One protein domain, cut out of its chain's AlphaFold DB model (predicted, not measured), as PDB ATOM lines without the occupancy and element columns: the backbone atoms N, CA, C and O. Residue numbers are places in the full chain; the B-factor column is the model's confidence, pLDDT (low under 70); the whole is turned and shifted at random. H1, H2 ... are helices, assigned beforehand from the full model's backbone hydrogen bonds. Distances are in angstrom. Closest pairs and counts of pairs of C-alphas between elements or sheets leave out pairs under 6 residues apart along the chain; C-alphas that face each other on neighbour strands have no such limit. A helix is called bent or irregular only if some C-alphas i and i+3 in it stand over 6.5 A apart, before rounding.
ATOM      1  N   GLY A 250      17.854  42.076 -20.883       49.59
ATOM      2  CA  GLY A 250      18.366  40.920 -20.151       49.59
ATOM      3  C   GLY A 250      19.783  41.114 -19.595       49.59
ATOM      4  O   GLY A 250      20.677  41.628 -20.272       49.59
ATOM      5  N   PHE A 251      20.019  40.588 -18.386       51.56
ATOM      6  CA  PHE A 251      21.308  40.660 -17.676       51.56
ATOM      7  C   PHE A 251      22.506  40.099 -18.463       51.56
ATOM      8  O   PHE A 251      23.648  40.483 -18.215       51.56
ATOM      9  N   SER A 252      22.253  39.234 -19.445       52.28
ATOM     10  CA  SER A 252      23.257  38.682 -20.355       52.28
ATOM     11  C   SER A 252      24.027  39.741 -21.149       52.28
ATOM     12  O   SER A 252      25.208  39.537 -21.428       52.28
ATOM     13  N   ARG A 253      23.428  40.899 -21.467       59.31
ATOM     14  CA  ARG A 253      24.137  41.990 -22.162       59.31
ATOM     15  C   ARG A 253      25.265  42.606 -21.309       59.31
ATOM     16  O   ARG A 253      26.156  43.238 -21.872       59.31
ATOM     17  N   TYR A 254      25.281  42.391 -19.985       71.38
ATOM     18  CA  TYR A 254      26.274  42.974 -19.070       71.38
ATOM     19  C   TYR A 254      27.574  42.181 -18.897       71.38
ATOM     20  O   TYR A 254      28.485  42.719 -18.268       71.38
ATOM     21  N   VAL A 255      27.701  40.963 -19.444       90.06
ATOM     22  CA  VAL A 255      28.987  40.236 -19.423       90.06
ATOM     23  C   VAL A 255      30.013  41.033 -20.229       90.06
ATOM     24  O   VAL A 255      29.868  41.194 -21.452       90.06
ATOM     25  N   SER A 256      31.015  41.563 -19.524       92.12
ATOM     26  CA  SER A 256      32.043  42.439 -20.083       92.12
ATOM     27  C   SER A 256      33.014  41.667 -20.985       92.12
ATOM     28  O   SER A 256      33.171  40.447 -20.867       92.12
ATOM     29  N   ARG A 257      33.654  42.363 -21.937       92.31
ATOM     30  CA  ARG A 257      34.643  41.725 -22.830       92.31
ATOM     31  C   ARG A 257      35.908  41.369 -22.050       92.31
ATOM     32  O   ARG A 257      36.555  40.377 -22.353       92.31
ATOM     33  N   GLU A 258      36.189  42.160 -21.027       94.06
ATOM     34  CA  GLU A 258      37.314  42.100 -20.109       94.06
ATOM     35  C   GLU A 258      37.226  40.825 -19.256       94.06
ATOM     36  O   GLU A 258      38.125  39.988 -19.311       94.06
ATOM     37  N   LEU A 259      36.094  40.595 -18.577       95.06
ATOM     38  CA  LEU A 259      35.833  39.376 -17.801       95.06
ATOM     39  C   LEU A 259      35.835  38.115 -18.684       95.06
ATOM     40  O   LEU A 259      36.369  37.080 -18.289       95.06
ATOM     41  N   TYR A 260      35.277  38.191 -19.896       95.19
ATOM     42  CA  TYR A 260      35.354  37.082 -20.850       95.19
ATOM     43  C   TYR A 260      36.792  36.824 -21.336       95.19
ATOM     44  O   TYR A 260      37.190  35.669 -21.482       95.19
ATOM     45  N   SER A 261      37.592  37.871 -21.555       94.50
ATOM     46  CA  SER A 261      38.999  37.717 -21.939       94.50
ATOM     47  C   SER A 261      39.837  37.100 -20.817       94.50
ATOM     48  O   SER A 261      40.662  36.236 -21.101       94.50
ATOM     49  N   GLU A 262      39.552  37.438 -19.556       95.19
ATOM     50  CA  GLU A 262      40.186  36.816 -18.390       95.19
ATOM     51  C   GLU A 262      39.788  35.340 -18.258       95.19
ATOM     52  O   GLU A 262      40.653  34.484 -18.091       95.19
ATOM     53  N   LEU A 263      38.506  35.003 -18.462       94.19
ATOM     54  CA  LEU A 263      38.047  33.610 -18.532       94.19
ATOM     55  C   LEU A 263      38.815  32.807 -19.598       94.19
ATOM     56  O   LEU A 263      39.289  31.706 -19.311       94.19
ATOM     57  N   VAL A 264      38.971  33.345 -20.812       92.62
ATOM     58  CA  VAL A 264      39.719  32.684 -21.899       92.62
ATOM     59  C   VAL A 264      41.219  32.599 -21.588       92.62
ATOM     60  O   VAL A 264      41.846  31.589 -21.905       92.62
ATOM     61  N   SER A 265      41.792  33.618 -20.943       91.44
ATOM     62  CA  SER A 265      43.204  33.671 -20.542       91.44
ATOM     63  C   SER A 265      43.525  32.614 -19.480       91.44
ATOM     64  O   SER A 265      44.357  31.730 -19.699       91.44
ATOM     65  N   ALA A 266      42.793  32.629 -18.363       89.38
ATOM     66  CA  ALA A 266      42.990  31.710 -17.251       89.38
ATOM     67  C   ALA A 266      42.754  30.249 -17.660       89.38
ATOM     68  O   ALA A 266      43.568  29.374 -17.355       89.38
ATOM     69  N   THR A 267      41.673  29.964 -18.395       87.31
ATOM     70  CA  THR A 267      41.382  28.590 -18.850       87.31
ATOM     71  C   THR A 267      42.416  28.075 -19.850       87.31
ATOM     72  O   THR A 267      42.762  26.894 -19.790       87.31
ATOM     73  N   ARG A 268      42.984  28.943 -20.704       84.94
ATOM     74  CA  ARG A 268      44.117  28.586 -21.565       84.94
ATOM     75  C   ARG A 268      45.360  28.239 -20.748       84.94
ATOM     76  O   ARG A 268      45.918  27.173 -20.978       84.94
ATOM     77  N   GLY A 269      45.742  29.048 -19.758       82.00
ATOM     78  CA  GLY A 269      46.901  28.748 -18.902       82.00
ATOM     79  C   GLY A 269      46.782  27.402 -18.167       82.00
ATOM     80  O   GLY A 269      47.743  26.631 -18.107       82.00
ATOM     81  N   TYR A 270      45.580  27.055 -17.687       78.12
ATOM     82  CA  TYR A 270      45.292  25.735 -17.101       78.12
ATOM     83  C   TYR A 270      45.309  24.574 -18.119       78.12
ATOM     84  O   TYR A 270      45.551  23.431 -17.717       78.12
ATOM     85  N   ALA A 271      45.055  24.836 -19.406       75.06
ATOM     86  CA  ALA A 271      45.170  23.848 -20.482       75.06
ATOM     87  C   ALA A 271      46.630  23.672 -20.934       75.06
ATOM     88  O   ALA A 271      47.121  22.549 -20.969       75.06
ATOM     89  N   GLU A 272      47.358  24.758 -21.192       73.75
ATOM     90  CA  GLU A 272      48.770  24.735 -21.608       73.75
ATOM     91  C   GLU A 272      49.669  24.048 -20.569       73.75
ATOM     92  O   GLU A 272      50.527  23.248 -20.929       73.75
ATOM     93  N   THR A 273      49.424  24.289 -19.278       71.69
ATOM     94  CA  THR A 273      50.251  23.732 -18.192       71.69
ATOM     95  C   THR A 273      49.961  22.249 -17.900       71.69
ATOM     96  O   THR A 273      50.812  21.565 -17.336       71.69
ATOM     97  N   TYR A 274      48.773  21.723 -18.248       64.75
ATOM     98  CA  TYR A 274      48.337  20.405 -17.745       64.75
ATOM     99  C   TYR A 274      47.369  19.576 -18.626       64.75
ATOM    100  O   TYR A 274      46.963  18.490 -18.209       64.75
ATOM    101  N   SER A 275      46.886  20.070 -19.769       63.00
ATOM    102  CA  SER A 275      45.978  19.341 -20.679       63.00
ATOM    103  C   SER A 275      45.926  20.013 -22.068       63.00
ATOM    104  O   SER A 275      44.959  20.719 -22.375       63.00
ATOM    105  N   PRO A 276      46.940  19.811 -22.933       54.62
ATOM    106  CA  PRO A 276      47.018  20.489 -24.232       54.62
ATOM    107  C   PRO A 276      45.851  20.144 -25.178       54.62
ATOM    108  O   PRO A 276      45.443  20.978 -25.982       54.62
ATOM    109  N   GLU A 277      45.236  18.967 -25.027       54.47
ATOM    110  CA  GLU A 277      44.025  18.556 -25.763       54.47
ATOM    111  C   GLU A 277      42.769  19.393 -25.426       54.47
ATOM    112  O   GLU A 277      41.750  19.291 -26.109       54.47
ATOM    113  N   SER A 278      42.812  20.215 -24.371       53.66
ATOM    114  CA  SER A 278      41.662  20.988 -23.874       53.66
ATOM    115  C   SER A 278      41.628  22.452 -24.345       53.66
ATOM    116  O   SER A 278      40.721  23.195 -23.968       53.66
ATOM    117  N   ALA A 279      42.584  22.889 -25.172       50.69
ATOM    118  CA  ALA A 279      42.840  24.307 -25.467       50.69
ATOM    119  C   ALA A 279      41.731  25.075 -26.232       50.69
ATOM    120  O   ALA A 279      41.796  26.301 -26.320       50.69
ATOM    121  N   ALA A 280      40.714  24.393 -26.775       56.19
ATOM    122  CA  ALA A 280      39.681  24.978 -27.648       56.19
ATOM    123  C   ALA A 280      38.231  24.761 -27.151       56.19
ATOM    124  O   ALA A 280      37.310  24.623 -27.951       56.19
ATOM    125  N   LEU A 281      38.019  24.699 -25.828       72.38
ATOM    126  CA  LEU A 281      36.725  24.334 -25.218       72.38
ATOM    127  C   LEU A 281      35.871  25.510 -24.705       72.38
ATOM    128  O   LEU A 281      34.761  25.274 -24.227       72.38
ATOM    129  N   ILE A 282      36.351  26.758 -24.780       84.75
ATOM    130  CA  ILE A 282      35.576  27.929 -24.337       84.75
ATOM    131  C   ILE A 282      34.724  28.472 -25.499       84.75
ATOM    132  O   ILE A 282      35.281  28.829 -26.540       84.75
ATOM    133  N   PRO A 283      33.389  28.549 -25.347       89.38
ATOM    134  CA  PRO A 283      32.488  29.012 -26.393       89.38
ATOM    135  C   PRO A 283      32.543  30.538 -26.574       89.38
ATOM    136  O   PRO A 283      32.868  31.253 -25.623       89.38
ATOM    137  N   PRO A 284      32.151  31.064 -27.754       91.25
ATOM    138  CA  PRO A 284      32.131  32.502 -28.024       91.25
ATOM    139  C   PRO A 284      31.311  33.310 -27.010       91.25
ATOM    140  O   PRO A 284      30.305  32.833 -26.483       91.25
ATOM    141  N   LEU A 285      31.664  34.587 -26.818       91.94
ATOM    142  CA  LEU A 285      31.003  35.505 -25.875       91.94
ATOM    143  C   LEU A 285      29.465  35.506 -25.981       91.94
ATOM    144  O   LEU A 285      28.792  35.504 -24.954       91.94
ATOM    145  N   GLY A 286      28.890  35.449 -27.189       90.81
ATOM    146  CA  GLY A 286      27.432  35.375 -27.376       90.81
ATOM    147  C   GLY A 286      26.787  34.127 -26.749       90.81
ATOM    148  O   GLY A 286      25.717  34.217 -26.151       90.81
ATOM    149  N   HIS A 287      27.473  32.980 -26.791       91.38
ATOM    150  CA  HIS A 287      27.034  31.753 -26.123       91.38
ATOM    151  C   HIS A 287      27.168  31.874 -24.598       91.38
ATOM    152  O   HIS A 287      26.213  31.581 -23.886       91.38
ATOM    153  N   VAL A 288      28.298  32.387 -24.090       93.75
ATOM    154  CA  VAL A 288      28.495  32.652 -22.647       93.75
ATOM    155  C   VAL A 288      27.396  33.568 -22.096       93.75
ATOM    156  O   VAL A 288      26.797  33.278 -21.063       93.75
ATOM    157  N   ARG A 289      27.050  34.632 -22.830       94.31
ATOM    158  CA  ARG A 289      25.922  35.519 -22.511       94.31
ATOM    159  C   ARG A 289      24.585  34.778 -22.497       94.31
ATOM    160  O   ARG A 289      23.798  34.981 -21.575       94.31
ATOM    161  N   CYS A 290      24.332  33.907 -23.474       92.62
ATOM    162  CA  CYS A 290      23.131  33.071 -23.504       92.62
ATOM    163  C   CYS A 290      23.048  32.143 -22.279       92.62
ATOM    164  O   CYS A 290      21.993  32.060 -21.656       92.62
ATOM    165  N   PHE A 291      24.152  31.502 -21.879       94.31
ATOM    166  CA  PHE A 291      24.188  30.639 -20.696       94.31
ATOM    167  C   PHE A 291      23.952  31.423 -19.398       94.31
ATOM    168  O   PHE A 291      23.138  31.002 -18.581       94.31
ATOM    169  N   VAL A 292      24.565  32.602 -19.232       95.38
ATOM    170  CA  VAL A 292      24.272  33.488 -18.089       95.38
ATOM    171  C   VAL A 292      22.786  33.865 -18.053       95.38
ATOM    172  O   VAL A 292      22.192  33.862 -16.976       95.38
ATOM    173  N   ARG A 293      22.150  34.123 -19.208       94.19
ATOM    174  CA  ARG A 293      20.696  34.359 -19.273       94.19
ATOM    175  C   ARG A 293      19.912  33.147 -18.765       94.19
ATOM    176  O   ARG A 293      19.133  33.288 -17.830       94.19
ATOM    177  N   LEU A 294      20.196  31.964 -19.306       93.12
ATOM    178  CA  LEU A 294      19.499  30.717 -18.978       93.12
ATOM    179  C   LEU A 294      19.664  30.301 -17.508       93.12
ATOM    180  O   LEU A 294      18.716  29.787 -16.915       93.12
ATOM    181  N   TYR A 295      20.819  30.573 -16.891       95.06
ATOM    182  CA  TYR A 295      21.004  30.423 -15.444       95.06
ATOM    183  C   TYR A 295      20.016  31.297 -14.656       95.06
ATOM    184  O   TYR A 295      19.347  30.798 -13.749       95.06
ATOM    185  N   TYR A 296      19.889  32.581 -15.013       93.94
ATOM    186  CA  TYR A 296      18.969  33.499 -14.334       93.94
ATOM    187  C   TYR A 296      17.488  33.235 -14.652       93.94
ATOM    188  O   TYR A 296      16.639  33.521 -13.812       93.94
ATOM    189  N   GLU A 297      17.182  32.693 -15.832       91.81
ATOM    190  CA  GLU A 297      15.822  32.365 -16.286       91.81
ATOM    191  C   GLU A 297      15.275  31.066 -15.669       91.81
ATOM    192  O   GLU A 297      14.071  30.975 -15.454       91.81
ATOM    193  N   ASN A 298      16.130  30.076 -15.367       91.44
ATOM    194  CA  ASN A 298      15.685  28.738 -14.946       91.44
ATOM    195  C   ASN A 298      16.196  28.340 -13.547       91.44
ATOM    196  O   ASN A 298      15.405  28.002 -12.669       91.44
ATOM    197  N   PHE A 299      17.513  28.387 -13.307       94.19
ATOM    198  CA  PHE A 299      18.101  27.917 -12.043       94.19
ATOM    199  C   PHE A 299      17.872  28.903 -10.891       94.19
ATOM    200  O   PHE A 299      17.381  28.536  -9.823       94.19
ATOM    201  N   HIS A 300      18.222  30.171 -11.114       94.00
ATOM    202  CA  HIS A 300      18.194  31.220 -10.094       94.00
ATOM    203  C   HIS A 300      16.783  31.485  -9.552       94.00
ATOM    204  O   HIS A 300      16.651  31.825  -8.386       94.00
ATOM    205  N   VAL A 301      15.732  31.286 -10.357       90.31
ATOM    206  CA  VAL A 301      14.327  31.445  -9.929       90.31
ATOM    207  C   VAL A 301      13.979  30.516  -8.756       90.31
ATOM    208  O   VAL A 301      13.205  30.890  -7.881       90.31
ATOM    209  N   THR A 302      14.587  29.326  -8.705       91.19
ATOM    210  CA  THR A 302      14.416  28.378  -7.590       91.19
ATOM    211  C   THR A 302      15.518  28.539  -6.535       91.19
ATOM    212  O   THR A 302      15.247  28.466  -5.341       91.19
ATOM    213  N   TYR A 303      16.762  28.808  -6.948       94.69
ATOM    214  CA  TYR A 303      17.929  28.873  -6.056       94.69
ATOM    215  C   TYR A 303      18.704  30.207  -6.191       94.69
ATOM    216  O   TYR A 303      19.835  30.218  -6.696       94.69
ATOM    217  N   PRO A 304      18.142  31.350  -5.744       94.75
ATOM    218  CA  PRO A 304      18.734  32.681  -5.912       94.75
ATOM    219  C   PRO A 304      19.872  32.957  -4.909       94.75
ATOM    220  O   PRO A 304      19.822  33.903  -4.124       94.75
ATOM    221  N   PHE A 305      20.931  32.143  -4.907       95.88
ATOM    222  CA  PHE A 305      22.075  32.337  -4.000       95.88
ATOM    223  C   PHE A 305      23.211  33.205  -4.570       95.88
ATOM    224  O   PHE A 305      24.092  33.635  -3.825       95.88
ATOM    225  N   LEU A 306      23.157  33.532  -5.868       95.56
ATOM    226  CA  LEU A 306      24.011  34.530  -6.525       95.56
ATOM    227  C   LEU A 306      23.184  35.768  -6.878       95.56
ATOM    228  O   LEU A 306      22.156  35.634  -7.538       95.56
ATOM    229  N   ARG A 307      23.641  36.963  -6.488       92.06
ATOM    230  CA  ARG A 307      22.911  38.226  -6.708       92.06
ATOM    231  C   ARG A 307      22.716  38.500  -8.201       92.06
ATOM    232  O   ARG A 307      23.624  38.289  -9.009       92.06
ATOM    233  N   LYS A 308      21.558  39.024  -8.586       90.00
ATOM    234  CA  LYS A 308      21.215  39.402  -9.961       90.00
ATOM    235  C   LYS A 308      21.681  40.833 -10.228       90.00
ATOM    236  O   LYS A 308      20.895  41.760 -10.384       90.00
ATOM    237  N   SER A 309      23.001  41.039 -10.238       87.38
ATOM    238  CA  SER A 309      23.594  42.372 -10.392       87.38
ATOM    239  C   SER A 309      24.608  42.449 -11.528       87.38
ATOM    240  O   SER A 309      25.557  41.667 -11.603       87.38
ATOM    241  N   ALA A 310      24.456  43.471 -12.373       84.31
ATOM    242  CA  ALA A 310      25.356  43.774 -13.482       84.31
ATOM    243  C   ALA A 310      26.802  44.104 -13.055       84.31
ATOM    244  O   ALA A 310      27.675  44.177 -13.916       84.31
ATOM    245  N   SER A 311      27.079  44.324 -11.762       86.06
ATOM    246  CA  SER A 311      28.446  44.537 -11.265       86.06
ATOM    247  C   SER A 311      29.274  43.249 -11.236       86.06
ATOM    248  O   SER A 311      30.467  43.293 -11.515       86.06
ATOM    249  N   ILE A 312      28.649  42.101 -10.940       89.94
ATOM    250  CA  ILE A 312      29.337  40.800 -10.840       89.94
ATOM    251  C   ILE A 312      29.937  40.419 -12.199       89.94
ATOM    252  O   ILE A 312      31.088  39.999 -12.276       89.94
ATOM    253  N   TRP A 313      29.199  40.683 -13.278       93.12
ATOM    254  CA  TRP A 313      29.577  40.349 -14.655       93.12
ATOM    255  C   TRP A 313      30.503  41.371 -15.338       93.12
ATOM    256  O   TRP A 313      30.714  41.300 -16.549       93.12
ATOM    257  N   LYS A 314      31.072  42.303 -14.561       91.00
ATOM    258  CA  LYS A 314      32.057  43.300 -15.016       91.00
ATOM    259  C   LYS A 314      33.425  43.168 -14.346       91.00
ATOM    260  O   LYS A 314      34.413  43.563 -14.956       91.00
ATOM    261  N   ASP A 315      33.477  42.639 -13.126       91.44
ATOM    262  CA  ASP A 315      34.701  42.437 -12.347       91.44
ATOM    263  C   ASP A 315      35.469  41.194 -12.850       91.44
ATOM    264  O   ASP A 315      34.936  40.087 -12.729       91.44
ATOM    265  N   PRO A 316      36.699  41.336 -13.397       92.56
ATOM    266  CA  PRO A 316      37.471  40.220 -13.952       92.56
ATOM    267  C   PRO A 316      37.776  39.088 -12.961       92.56
ATOM    268  O   PRO A 316      37.947  37.946 -13.383       92.56
ATOM    269  N   SER A 317      37.800  39.361 -11.650       92.31
ATOM    270  CA  SER A 317      38.071  38.331 -10.635       92.31
ATOM    271  C   SER A 317      36.992  37.236 -10.586       92.31
ATOM    272  O   SER A 317      37.272  36.105 -10.190       92.31
ATOM    273  N   ASN A 318      35.785  37.524 -11.086       94.88
ATOM    274  CA  ASN A 318      34.661  36.588 -11.118       94.88
ATOM    275  C   ASN A 318      34.714  35.564 -12.270       94.88
ATOM    276  O   ASN A 318      33.723  34.869 -12.501       94.88
ATOM    277  N   TRP A 319      35.827  35.426 -13.004       95.44
ATOM    278  CA  TRP A 319      35.905  34.542 -14.181       95.44
ATOM    279  C   TRP A 319      35.564  33.074 -13.872       95.44
ATOM    280  O   TRP A 319      34.885  32.421 -14.665       95.44
ATOM    281  N   ILE A 320      35.954  32.564 -12.698       96.12
ATOM    282  CA  ILE A 320      35.645  31.186 -12.278       96.12
ATOM    283  C   ILE A 320      34.149  31.001 -11.970       96.12
ATOM    284  O   ILE A 320      33.571  29.958 -12.277       96.12
ATOM    285  N   LEU A 321      33.493  32.041 -11.444       97.12
ATOM    286  CA  LEU A 321      32.048  32.060 -11.214       97.12
ATOM    287  C   LEU A 321      31.274  32.215 -12.530       97.12
ATOM    288  O   LEU A 321      30.246  31.566 -12.700       97.12
ATOM    289  N   LEU A 322      31.790  32.993 -13.491       96.75
ATOM    290  CA  LEU A 322      31.242  33.061 -14.849       96.75
ATOM    291  C   LEU A 322      31.311  31.697 -15.547       96.75
ATOM    292  O   LEU A 322      30.340  31.302 -16.191       96.75
ATOM    293  N   LEU A 323      32.411  30.951 -15.389       96.19
ATOM    294  CA  LEU A 323      32.518  29.583 -15.905       96.19
ATOM    295  C   LEU A 323      31.470  28.660 -15.263       96.19
ATOM    296  O   LEU A 323      30.765  27.952 -15.977       96.19
ATOM    297  N   ALA A 324      31.319  28.704 -13.938       97.50
ATOM    298  CA  ALA A 324      30.358  27.871 -13.215       97.50
ATOM    299  C   ALA A 324      28.888  28.204 -13.539       97.50
ATOM    300  O   ALA A 324      28.083  27.301 -13.773       97.50
ATOM    301  N   VAL A 325      28.543  29.490 -13.648       97.00
ATOM    302  CA  VAL A 325      27.230  29.938 -14.140       97.00
ATOM    303  C   VAL A 325      27.014  29.528 -15.600       97.00
ATOM    304  O   VAL A 325      25.909  29.122 -15.955       97.00
ATOM    305  N   SER A 326      28.057  29.546 -16.436       95.44
ATOM    306  CA  SER A 326      27.966  29.091 -17.832       95.44
ATOM    307  C   SER A 326      27.743  27.580 -17.952       95.44
ATOM    308  O   SER A 326      26.967  27.162 -18.808       95.44
ATOM    309  N   VAL A 327      28.355  26.761 -17.084       95.00
ATOM    310  CA  VAL A 327      28.097  25.308 -17.009       95.00
ATOM    311  C   VAL A 327      26.620  25.036 -16.743       95.00
ATOM    312  O   VAL A 327      25.985  24.307 -17.505       95.00
ATOM    313  N   ILE A 328      26.066  25.653 -15.695       95.44
ATOM    314  CA  ILE A 328      24.664  25.466 -15.301       95.44
ATOM    315  C   ILE A 328      23.714  26.050 -16.355       95.44
ATOM    316  O   ILE A 328      22.736  25.408 -16.720       95.44
ATOM    317  N   GLY A 329      24.025  27.218 -16.918       94.19
ATOM    318  CA  GLY A 329      23.259  27.810 -18.014       94.19
ATOM    319  C   GLY A 329      23.210  26.942 -19.276       94.19
ATOM    320  O   GLY A 329      22.171  26.861 -19.928       94.19
ATOM    321  N   ALA A 330      24.303  26.244 -19.603       92.44
ATOM    322  CA  ALA A 330      24.368  25.340 -20.751       92.44
ATOM    323  C   ALA A 330      23.481  24.091 -20.600       92.44
ATOM    324  O   ALA A 330      23.004  23.579 -21.613       92.44
ATOM    325  N   LYS A 331      23.182  23.642 -19.369       91.00
ATOM    326  CA  LYS A 331      22.246  22.525 -19.099       91.00
ATOM    327  C   LYS A 331      20.860  22.775 -19.704       91.00
ATOM    328  O   LYS A 331      20.235  21.856 -20.220       91.00
ATOM    329  N   TYR A 332      20.407  24.031 -19.686       89.12
ATOM    330  CA  TYR A 332      19.087  24.439 -20.178       89.12
ATOM    331  C   TYR A 332      19.031  24.697 -21.692       89.12
ATOM    332  O   TYR A 332      17.936  24.722 -22.254       89.12
ATOM    333  N   LEU A 333      20.178  24.872 -22.366       85.75
ATOM    334  CA  LEU A 333      20.241  24.907 -23.836       85.75
ATOM    335  C   LEU A 333      20.382  23.498 -24.434       85.75
ATOM    336  O   LEU A 333      19.897  23.239 -25.536       85.75
ATOM    337  N   GLY A 334      21.066  22.605 -23.712       74.38
ATOM    338  CA  GLY A 334      21.618  21.373 -24.267       74.38
ATOM    339  C   GLY A 334      22.808  21.643 -25.198       74.38
ATOM    340  O   GLY A 334      23.211  22.786 -25.429       74.38
ATOM    341  N   GLY A 335      23.370  20.573 -25.750       76.00
ATOM    342  CA  GLY A 335      24.526  20.624 -26.634       76.00
ATOM    343  C   GLY A 335      25.829  20.282 -25.917       76.00
ATOM    344  O   GLY A 335      26.009  20.505 -24.714       76.00
ATOM    345  N   THR A 336      26.802  19.837 -26.714       78.56
ATOM    346  CA  THR A 336      28.158  19.448 -26.287       78.56
ATOM    347  C   THR A 336      28.891  20.500 -25.445       78.56
ATOM    348  O   THR A 336      29.817  20.148 -24.708       78.56
ATOM    349  N   TRP A 337      28.473  21.771 -25.490       86.38
ATOM    350  CA  TRP A 337      28.994  22.840 -24.640       86.38
ATOM    351  C   TRP A 337      28.861  22.549 -23.144       86.38
ATOM    352  O   TRP A 337      29.804  22.846 -22.416       86.38
ATOM    353  N   SER A 338      27.760  21.943 -22.678       86.56
ATOM    354  CA  SER A 338      27.576  21.673 -21.243       86.56
ATOM    355  C   SER A 338      28.659  20.722 -20.729       86.56
ATOM    356  O   SER A 338      29.488  21.122 -19.916       86.56
ATOM    357  N   SER A 339      28.759  19.520 -21.307       86.44
ATOM    358  CA  SER A 339      29.795  18.527 -20.982       86.44
ATOM    359  C   SER A 339      31.225  19.064 -21.150       86.44
ATOM    360  O   SER A 339      32.124  18.701 -20.388       86.44
ATOM    361  N   SER A 340      31.448  19.938 -22.138       86.88
ATOM    362  CA  SER A 340      32.756  20.554 -22.397       86.88
ATOM    363  C   SER A 340      33.161  21.523 -21.287       86.88
ATOM    364  O   SER A 340      34.266  21.419 -20.752       86.88
ATOM    365  N   LEU A 341      32.253  22.424 -20.904       90.88
ATOM    366  CA  LEU A 341      32.468  23.386 -19.827       90.88
ATOM    367  C   LEU A 341      32.553  22.686 -18.462       90.88
ATOM    368  O   LEU A 341      33.447  23.013 -17.683       90.88
ATOM    369  N   SER A 342      31.703  21.683 -18.201       91.31
ATOM    370  CA  SER A 342      31.754  20.833 -17.002       91.31
ATOM    371  C   SER A 342      33.132  20.201 -16.816       91.31
ATOM    372  O   SER A 342      33.690  20.238 -15.721       91.31
ATOM    373  N   ARG A 343      33.733  19.674 -17.894       88.75
ATOM    374  CA  ARG A 343      35.081  19.084 -17.855       88.75
ATOM    375  C   ARG A 343      36.164  20.121 -17.536       88.75
ATOM    376  O   ARG A 343      37.026  19.845 -16.705       88.75
ATOM    377  N   VAL A 344      36.120  21.303 -18.158       89.25
ATOM    378  CA  VAL A 344      37.103  22.378 -17.910       89.25
ATOM    379  C   VAL A 344      36.990  22.915 -16.480       89.25
ATOM    380  O   VAL A 344      37.994  22.990 -15.775       89.25
ATOM    381  N   LEU A 345      35.771  23.220 -16.022       92.94
ATOM    382  CA  LEU A 345      35.503  23.632 -14.642       92.94
ATOM    383  C   LEU A 345      35.940  22.549 -13.647       92.94
ATOM    384  O   LEU A 345      36.580  22.859 -12.645       92.94
ATOM    385  N   GLY A 346      35.644  21.282 -13.955       90.62
ATOM    386  CA  GLY A 346      36.028  20.123 -13.157       90.62
ATOM    387  C   GLY A 346      37.531  20.068 -12.895       90.62
ATOM    388  O   GLY A 346      37.956  20.048 -11.744       90.62
ATOM    389  N   ILE A 347      38.333  20.140 -13.961       88.31
ATOM    390  CA  ILE A 347      39.802  20.114 -13.906       88.31
ATOM    391  C   ILE A 347      40.376  21.303 -13.113       88.31
ATOM    392  O   ILE A 347      41.330  21.132 -12.352       88.31
ATOM    393  N   ILE A 348      39.818  22.506 -13.284       90.69
ATOM    394  CA  ILE A 348      40.294  23.718 -12.598       90.69
ATOM    395  C   ILE A 348      39.968  23.672 -11.101       90.69
ATOM    396  O   ILE A 348      40.805  24.049 -10.280       90.69
ATOM    397  N   LEU A 349      38.765  23.221 -10.738       91.38
ATOM    398  CA  LEU A 349      38.324  23.172  -9.346       91.38
ATOM    399  C   LEU A 349      38.909  21.988  -8.571       91.38
ATOM    400  O   LEU A 349      39.263  22.183  -7.413       91.38
ATOM    401  N   ASP A 350      39.076  20.814  -9.193       88.38
ATOM    402  CA  ASP A 350      39.740  19.671  -8.545       88.38
ATOM    403  C   ASP A 350      41.157  20.070  -8.121       88.38
ATOM    404  O   ASP A 350      41.448  20.066  -6.931       88.38
ATOM    405  N   ARG A 351      41.981  20.622  -9.026       84.94
ATOM    406  CA  ARG A 351      43.330  21.104  -8.665       84.94
ATOM    407  C   ARG A 351      43.342  22.205  -7.607       84.94
ATOM    408  O   ARG A 351      44.312  22.311  -6.858       84.94
ATOM    409  N   ARG A 352      42.308  23.051  -7.539       86.31
ATOM    410  CA  ARG A 352      42.194  24.063  -6.474       86.31
ATOM    411  C   ARG A 352      41.935  23.429  -5.110       86.31
ATOM    412  O   ARG A 352      42.437  23.968  -4.138       86.31
ATOM    413  N   LEU A 353      41.222  22.305  -5.047       83.69
ATOM    414  CA  LEU A 353      41.039  21.523  -3.822       83.69
ATOM    415  C   LEU A 353      42.289  20.676  -3.516       83.69
ATOM    416  O   LEU A 353      42.803  20.726  -2.403       83.69
ATOM    417  N   ASP A 354      42.831  19.970  -4.509       78.94
ATOM    418  CA  ASP A 354      43.971  19.057  -4.350       78.94
ATOM    419  C   ASP A 354      45.244  19.805  -3.900       78.94
ATOM    420  O   ASP A 354      45.894  19.412  -2.932       78.94
ATOM    421  N   SER A 355      45.549  20.963  -4.502       72.75
ATOM    422  CA  SER A 355      46.719  21.783  -4.119       72.75
ATOM    423  C   SER A 355      46.613  22.440  -2.732       72.75
ATOM    424  O   SER A 355      47.574  23.057  -2.264       72.75
ATOM    425  N   MET A 356      45.466  22.316  -2.052       65.38
ATOM    426  CA  MET A 356      45.316  22.659  -0.634       65.38
ATOM    427  C   MET A 356      45.724  21.502   0.288       65.38
ATOM    428  O   MET A 356      46.114  21.767   1.421       65.38
ATOM    429  N   SER A 357      45.691  20.258  -0.204       58.62
ATOM    430  CA  SER A 357      46.189  19.067   0.500       58.62
ATOM    431  C   SER A 357      47.683  18.811   0.285       58.62
ATOM    432  O   SER A 357      48.295  18.146   1.108       58.62
ATOM    433  N   GLU A 358      48.287  19.313  -0.795       53.25
ATOM    434  CA  GLU A 358      49.737  19.164  -1.033       53.25
ATOM    435  C   GLU A 358      50.565  20.183  -0.227       53.25
ATOM    436  O   GLU A 358      51.699  19.920   0.166       53.25
ATOM    437  N   ARG A 378      42.297  28.566   2.530       69.44
ATOM    438  CA  ARG A 378      40.846  28.658   2.344       69.44
ATOM    439  C   ARG A 378      40.565  29.003   0.891       69.44
ATOM    440  O   ARG A 378      41.258  29.851   0.331       69.44
ATOM    441  N   LEU A 379      39.529  28.399   0.312       85.81
ATOM    442  CA  LEU A 379      38.943  28.921  -0.920       85.81
ATOM    443  C   LEU A 379      38.514  30.374  -0.688       85.81
ATOM    444  O   LEU A 379      37.976  30.703   0.373       85.81
ATOM    445  N   ASP A 380      38.713  31.238  -1.678       90.38
ATOM    446  CA  ASP A 380      38.046  32.533  -1.679       90.38
ATOM    447  C   ASP A 380      36.526  32.340  -1.865       90.38
ATOM    448  O   ASP A 380      36.055  31.302  -2.340       90.38
ATOM    449  N   PHE A 381      35.741  33.342  -1.476       93.38
ATOM    450  CA  PHE A 381      34.282  33.239  -1.477       93.38
ATOM    451  C   PHE A 381      33.679  33.051  -2.886       93.38
ATOM    452  O   PHE A 381      32.671  32.360  -3.031       93.38
ATOM    453  N   ILE A 382      34.310  33.603  -3.927       94.69
ATOM    454  CA  ILE A 382      33.850  33.489  -5.318       94.69
ATOM    455  C   ILE A 382      34.156  32.089  -5.865       94.69
ATOM    456  O   ILE A 382      33.288  31.470  -6.484       94.69
ATOM    457  N   THR A 383      35.336  31.535  -5.565       94.44
ATOM    458  CA  THR A 383      35.635  30.123  -5.836       94.44
ATOM    459  C   THR A 383      34.677  29.209  -5.062       94.44
ATOM    460  O   THR A 383      34.148  28.284  -5.665       94.44
ATOM    461  N   LEU A 384      34.361  29.463  -3.783       95.62
ATOM    462  CA  LEU A 384      33.390  28.641  -3.038       95.62
ATOM    463  C   LEU A 384      31.996  28.646  -3.697       95.62
ATOM    464  O   LEU A 384      31.383  27.588  -3.844       95.62
ATOM    465  N   GLN A 385      31.514  29.805  -4.157       97.06
ATOM    466  CA  GLN A 385      30.268  29.901  -4.928       97.06
ATOM    467  C   GLN A 385      30.342  29.133  -6.262       97.06
ATOM    468  O   GLN A 385      29.400  28.421  -6.618       97.06
ATOM    469  N   ALA A 386      31.472  29.208  -6.972       97.38
ATOM    470  CA  ALA A 386      31.697  28.463  -8.213       97.38
ATOM    471  C   ALA A 386      31.755  26.938  -7.993       97.38
ATOM    472  O   ALA A 386      31.179  26.181  -8.776       97.38
ATOM    473  N   VAL A 387      32.387  26.475  -6.906       96.12
ATOM    474  CA  VAL A 387      32.396  25.054  -6.525       96.12
ATOM    475  C   VAL A 387      30.992  24.605  -6.120       96.12
ATOM    476  O   VAL A 387      30.566  23.549  -6.571       96.12
ATOM    477  N   THR A 388      30.225  25.423  -5.387       97.31
ATOM    478  CA  THR A 388      28.822  25.126  -5.021       97.31
ATOM    479  C   THR A 388      27.961  24.824  -6.255       97.31
ATOM    480  O   THR A 388      27.248  23.822  -6.274       97.31
ATOM    481  N   LEU A 389      28.073  25.625  -7.325       97.75
ATOM    482  CA  LEU A 389      27.431  25.315  -8.613       97.75
ATOM    483  C   LEU A 389      28.001  24.043  -9.263       97.75
ATOM    484  O   LEU A 389      27.242  23.222  -9.776       97.75
ATOM    485  N   SER A 390      29.324  23.856  -9.232       96.31
ATOM    486  CA  SER A 390      29.968  22.662  -9.794       96.31
ATOM    487  C   SER A 390      29.511  21.369  -9.109       96.31
ATOM    488  O   SER A 390      29.394  20.355  -9.788       96.31
ATOM    489  N   MET A 391      29.182  21.383  -7.812       96.62
ATOM    490  CA  MET A 391      28.621  20.207  -7.136       96.62
ATOM    491  C   MET A 391      27.267  19.803  -7.716       96.62
ATOM    492  O   MET A 391      27.043  18.617  -7.944       96.62
ATOM    493  N   VAL A 392      26.388  20.770  -8.011       96.69
ATOM    494  CA  VAL A 392      25.083  20.493  -8.636       96.69
ATOM    495  C   VAL A 392      25.268  19.837 -10.006       96.69
ATOM    496  O   VAL A 392      24.591  18.861 -10.311       96.69
ATOM    497  N   ASP A 393      26.218  20.306 -10.814       95.25
ATOM    498  CA  ASP A 393      26.575  19.654 -12.079       95.25
ATOM    499  C   ASP A 393      27.137  18.233 -11.869       95.25
ATOM    500  O   ASP A 393      26.640  17.269 -12.448       95.25
ATOM    501  N   ARG A 394      28.147  18.081 -11.003       95.12
ATOM    502  CA  ARG A 394      28.870  16.817 -10.786       95.12
ATOM    503  C   ARG A 394      27.993  15.709 -10.212       95.12
ATOM    504  O   ARG A 394      28.033  14.590 -10.725       95.12
ATOM    505  N   LEU A 395      27.207  16.001  -9.172       95.88
ATOM    506  CA  LEU A 395      26.337  15.026  -8.505       95.88
ATOM    507  C   LEU A 395      25.315  14.454  -9.497       95.88
ATOM    508  O   LEU A 395      25.239  13.236  -9.670       95.88
ATOM    509  N   HIS A 396      24.628  15.333 -10.232       94.81
ATOM    510  CA  HIS A 396      23.570  14.977 -11.183       94.81
ATOM    511  C   HIS A 396      24.094  14.713 -12.614       94.81
ATOM    512  O   HIS A 396      23.309  14.589 -13.554       94.81
ATOM    513  N   SER A 397      25.414  14.559 -12.793       92.19
ATOM    514  CA  SER A 397      26.059  14.269 -14.089       92.19
ATOM    515  C   SER A 397      25.770  12.866 -14.640       92.19
ATOM    516  O   SER A 397      26.061  12.574 -15.801       92.19
ATOM    517  N   GLY A 398      25.272  11.954 -13.796       89.62
ATOM    518  CA  GLY A 398      25.080  10.535 -14.116       89.62
ATOM    519  C   GLY A 398      26.374   9.716 -14.264       89.62
ATOM    520  O   GLY A 398      26.302   8.497 -14.440       89.62
ATOM    521  N   GLN A 399      27.551  10.346 -14.175       91.00
ATOM    522  CA  GLN A 399      28.853   9.697 -14.315       91.00
ATOM    523  C   GLN A 399      29.354   9.211 -12.953       91.00
ATOM    524  O   GLN A 399      29.844  10.005 -12.156       91.00
ATOM    525  N   LYS A 400      29.286   7.893 -12.712       91.12
ATOM    526  CA  LYS A 400      29.597   7.253 -11.417       91.12
ATOM    527  C   LYS A 400      30.826   7.854 -10.704       91.12
ATOM    528  O   LYS A 400      30.679   8.378  -9.607       91.12
ATOM    529  N   ALA A 401      31.996   7.859 -11.345       92.69
ATOM    530  CA  ALA A 401      33.240   8.343 -10.733       92.69
ATOM    531  C   ALA A 401      33.266   9.863 -10.448       92.69
ATOM    532  O   ALA A 401      34.019  10.312  -9.586       92.69
ATOM    533  N   VAL A 402      32.455  10.659 -11.156       93.31
ATOM    534  CA  VAL A 402      32.306  12.107 -10.920       93.31
ATOM    535  C   VAL A 402      31.371  12.350  -9.736       93.31
ATOM    536  O   VAL A 402      31.708  13.136  -8.853       93.31
ATOM    537  N   THR A 403      30.246  11.630  -9.671       94.31
ATOM    538  CA  THR A 403      29.319  11.658  -8.530       94.31
ATOM    539  C   THR A 403      30.003  11.164  -7.249       94.31
ATOM    540  O   THR A 403      29.944  11.852  -6.237       94.31
ATOM    541  N   GLU A 404      30.722  10.035  -7.282       93.50
ATOM    542  CA  GLU A 404      31.456   9.497  -6.121       93.50
ATOM    543  C   GLU A 404      32.533  10.469  -5.612       93.50
ATOM    544  O   GLU A 404      32.631  10.702  -4.406       93.50
ATOM    545  N   ARG A 405      33.294  11.112  -6.515       91.62
ATOM    546  CA  ARG A 405      34.245  12.172  -6.131       91.62
ATOM    547  C   ARG A 405      33.532  13.369  -5.503       91.62
ATOM    548  O   ARG A 405      34.006  13.885  -4.497       91.62
ATOM    549  N   ALA A 406      32.403  13.797  -6.068       94.44
ATOM    550  CA  ALA A 406      31.639  14.925  -5.545       94.44
ATOM    551  C   ALA A 406      31.074  14.645  -4.142       94.44
ATOM    552  O   ALA A 406      31.163  15.508  -3.273       94.44
ATOM    553  N   LEU A 407      30.573  13.432  -3.882       94.44
ATOM    554  CA  LEU A 407      30.126  13.020  -2.546       94.44
ATOM    555  C   LEU A 407      31.264  13.107  -1.512       94.44
ATOM    556  O   LEU A 407      31.049  13.623  -0.420       94.44
ATOM    557  N   GLY A 408      32.491  12.708  -1.874       91.06
ATOM    558  CA  GLY A 408      33.674  12.923  -1.028       91.06
ATOM    559  C   GLY A 408      34.049  14.405  -0.857       91.06
ATOM    560  O   GLY A 408      34.352  14.850   0.249       91.06
ATOM    561  N   GLN A 409      33.986  15.196  -1.932       90.75
ATOM    562  CA  GLN A 409      34.317  16.627  -1.916       90.75
ATOM    563  C   GLN A 409      33.338  17.470  -1.074       90.75
ATOM    564  O   GLN A 409      33.762  18.487  -0.525       90.75
ATOM    565  N   MET A 410      32.070  17.058  -0.904       93.00
ATOM    566  CA  MET A 410      31.075  17.775  -0.077       93.00
ATOM    567  C   MET A 410      31.568  18.066   1.351       93.00
ATOM    568  O   MET A 410      31.291  19.143   1.880       93.00
ATOM    569  N   PHE A 411      32.354  17.164   1.950       90.38
ATOM    570  CA  PHE A 411      32.960  17.374   3.268       90.38
ATOM    571  C   PHE A 411      33.847  18.633   3.311       90.38
ATOM    572  O   PHE A 411      33.697  19.470   4.203       90.38
ATOM    573  N   LEU A 412      34.706  18.831   2.304       88.69
ATOM    574  CA  LEU A 412      35.611  19.987   2.219       88.69
ATOM    575  C   LEU A 412      34.839  21.311   2.086       88.69
ATOM    576  O   LEU A 412      35.202  22.316   2.700       88.69
ATOM    577  N   LEU A 413      33.746  21.320   1.314       91.44
ATOM    578  CA  LEU A 413      32.881  22.498   1.172       91.44
ATOM    579  C   LEU A 413      32.195  22.865   2.490       91.44
ATOM    580  O   LEU A 413      32.024  24.049   2.787       91.44
ATOM    581  N   ILE A 414      31.803  21.865   3.276       92.38
ATOM    582  CA  ILE A 414      31.113  22.056   4.552       92.38
ATOM    583  C   ILE A 414      32.080  22.551   5.630       92.38
ATOM    584  O   ILE A 414      31.746  23.497   6.347       92.38
ATOM    585  N   GLU A 415      33.319  22.058   5.656       89.69
ATOM    586  CA  GLU A 415      34.375  22.647   6.487       89.69
ATOM    587  C   GLU A 415      34.721  24.083   6.059       89.69
ATOM    588  O   GLU A 415      34.914  24.955   6.909       89.69
ATOM    589  N   HIS A 416      34.685  24.410   4.761       90.12
ATOM    590  CA  HIS A 416      34.779  25.808   4.329       90.12
ATOM    591  C   HIS A 416      33.585  26.655   4.794       90.12
ATOM    592  O   HIS A 416      33.804  27.745   5.332       90.12
ATOM    593  N   CYS A 417      32.355  26.148   4.683       93.25
ATOM    594  CA  CYS A 417      31.131  26.796   5.163       93.25
ATOM    595  C   CYS A 417      31.183  27.105   6.672       93.25
ATOM    596  O   CYS A 417      30.907  28.241   7.078       93.25
ATOM    597  N   ARG A 418      31.623  26.132   7.484       91.94
ATOM    598  CA  ARG A 418      31.906  26.287   8.922       91.94
ATOM    599  C   ARG A 418      33.007  27.313   9.167       91.94
ATOM    600  O   ARG A 418      32.793  28.272   9.902       91.94
ATOM    601  N   SER A 419      34.150  27.198   8.486       89.06
ATOM    602  CA  SER A 419      35.291  28.108   8.668       89.06
ATOM    603  C   SER A 419      34.951  29.576   8.358       89.06
ATOM    604  O   SER A 419      35.475  30.490   9.000       89.06
ATOM    605  N   MET A 420      34.062  29.817   7.388       91.31
ATOM    606  CA  MET A 420      33.544  31.140   7.026       91.31
ATOM    607  C   MET A 420      32.329  31.560   7.871       91.31
ATOM    608  O   MET A 420      31.874  32.697   7.752       91.31
ATOM    609  N   ASN A 421      31.818  30.694   8.750       92.81
ATOM    610  CA  ASN A 421      30.632  30.908   9.583       92.81
ATOM    611  C   ASN A 421      29.378  31.300   8.771       92.81
ATOM    612  O   ASN A 421      28.587  32.121   9.232       92.81
TER     613      ASN A 421
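What this domain is: This is residues 250 to 358 and 378 to 421 of the 843 residues of the protein "Fungal_trans domain-containing protein" of Fusarium poae (UniProt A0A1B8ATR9). A compact body is built round H4, which runs through its middle, with H6 beside it and H7 folded back along H6, these three making a row. H2 meets the first part of H4, residues 316 to 323, at a corner with its own residues 258 to 263, H5 folds back from the end of H4 and packs on H4 with residues 337 to 345 and on H6 with residues 342 to 349, while H3 packs crosswise on H4 on the side away from H5, and short H1 packs on H3 at the edge. The printed part has 153 residues with seven named helices, H1 to H7 in order along the chain, and no named strand; the class is all helix. The radius of gyration of the C-alphas is 14.7 A, and the spans are 39 by 37 by 29 A.

How they stand to each other: H1, residues 251 to 254, touches residues 289 to 293 of H3, residues 285 to 302; their closest C-alphas, Ser 252 and Arg 289, are 4.7 A apart. H2, residues 257 to 272, touches the hub H4, residues 316 to 333, about perpendicular at 87 degrees, through residues 258 to 263 alone; the closest C-alphas, Leu 259 and Pro 316, are 4.3 A apart. H3 and H4 touch about perpendicular at 73 degrees, closest at the C-alphas of Phe 291 and Gly 329, 4.0 A. H4 and H5, residues 337 to 358, form a helical hairpin, closest at the C-alphas of Ala 330 and Ser 338, 4.9 A. H6, residues 381 to 395, touches H4 at a shallow tilt of 22 degrees, the same way; the C-alphas of Leu 321 and Ala 386 are closest, 4.7 A. H6 forms a helical hairpin with H7, residues 400 to 419, closest at the C-alphas of Leu 395 and Thr 403, 4.5 A. Every O i to N i+4 pair is within hydrogen-bond range in H2, against 11 of 14 in H3, 10 of 14 in H4, 16 of 18 in H5, 10 of 11 in H6 and 14 of 16 in H7; H1 is too short for such a pair.

Where its parts are: H1 begins at C-alpha 251, (21.308, 40.660, -17.676), and H7 ends at C-alpha 419, (35.291, 28.108, 8.668). H2 is 22.1 A long, H3 25.7 A, H4 25.1 A, H5 31.6 A, H6 21.1 A and H7 29.5 A. H3 is irregular, only just, with C-alphas 297 and 300 6.7 A apart; H4 is irregular, with C-alphas 317 and 320 7.7 A apart.

The domain as a whole: The C-alphas farthest apart, Gly 250 and Glu 358, are 42.7 A apart. Residues 359 to 377 are not printed; C-alphas 358 and 378 are 13.4 A apart across the cut. The links H2 to H3 and H3 to H4 are long. The pLDDT is under 70 at residues 250 to 253, 274 to 280, 356 to 358 and 378.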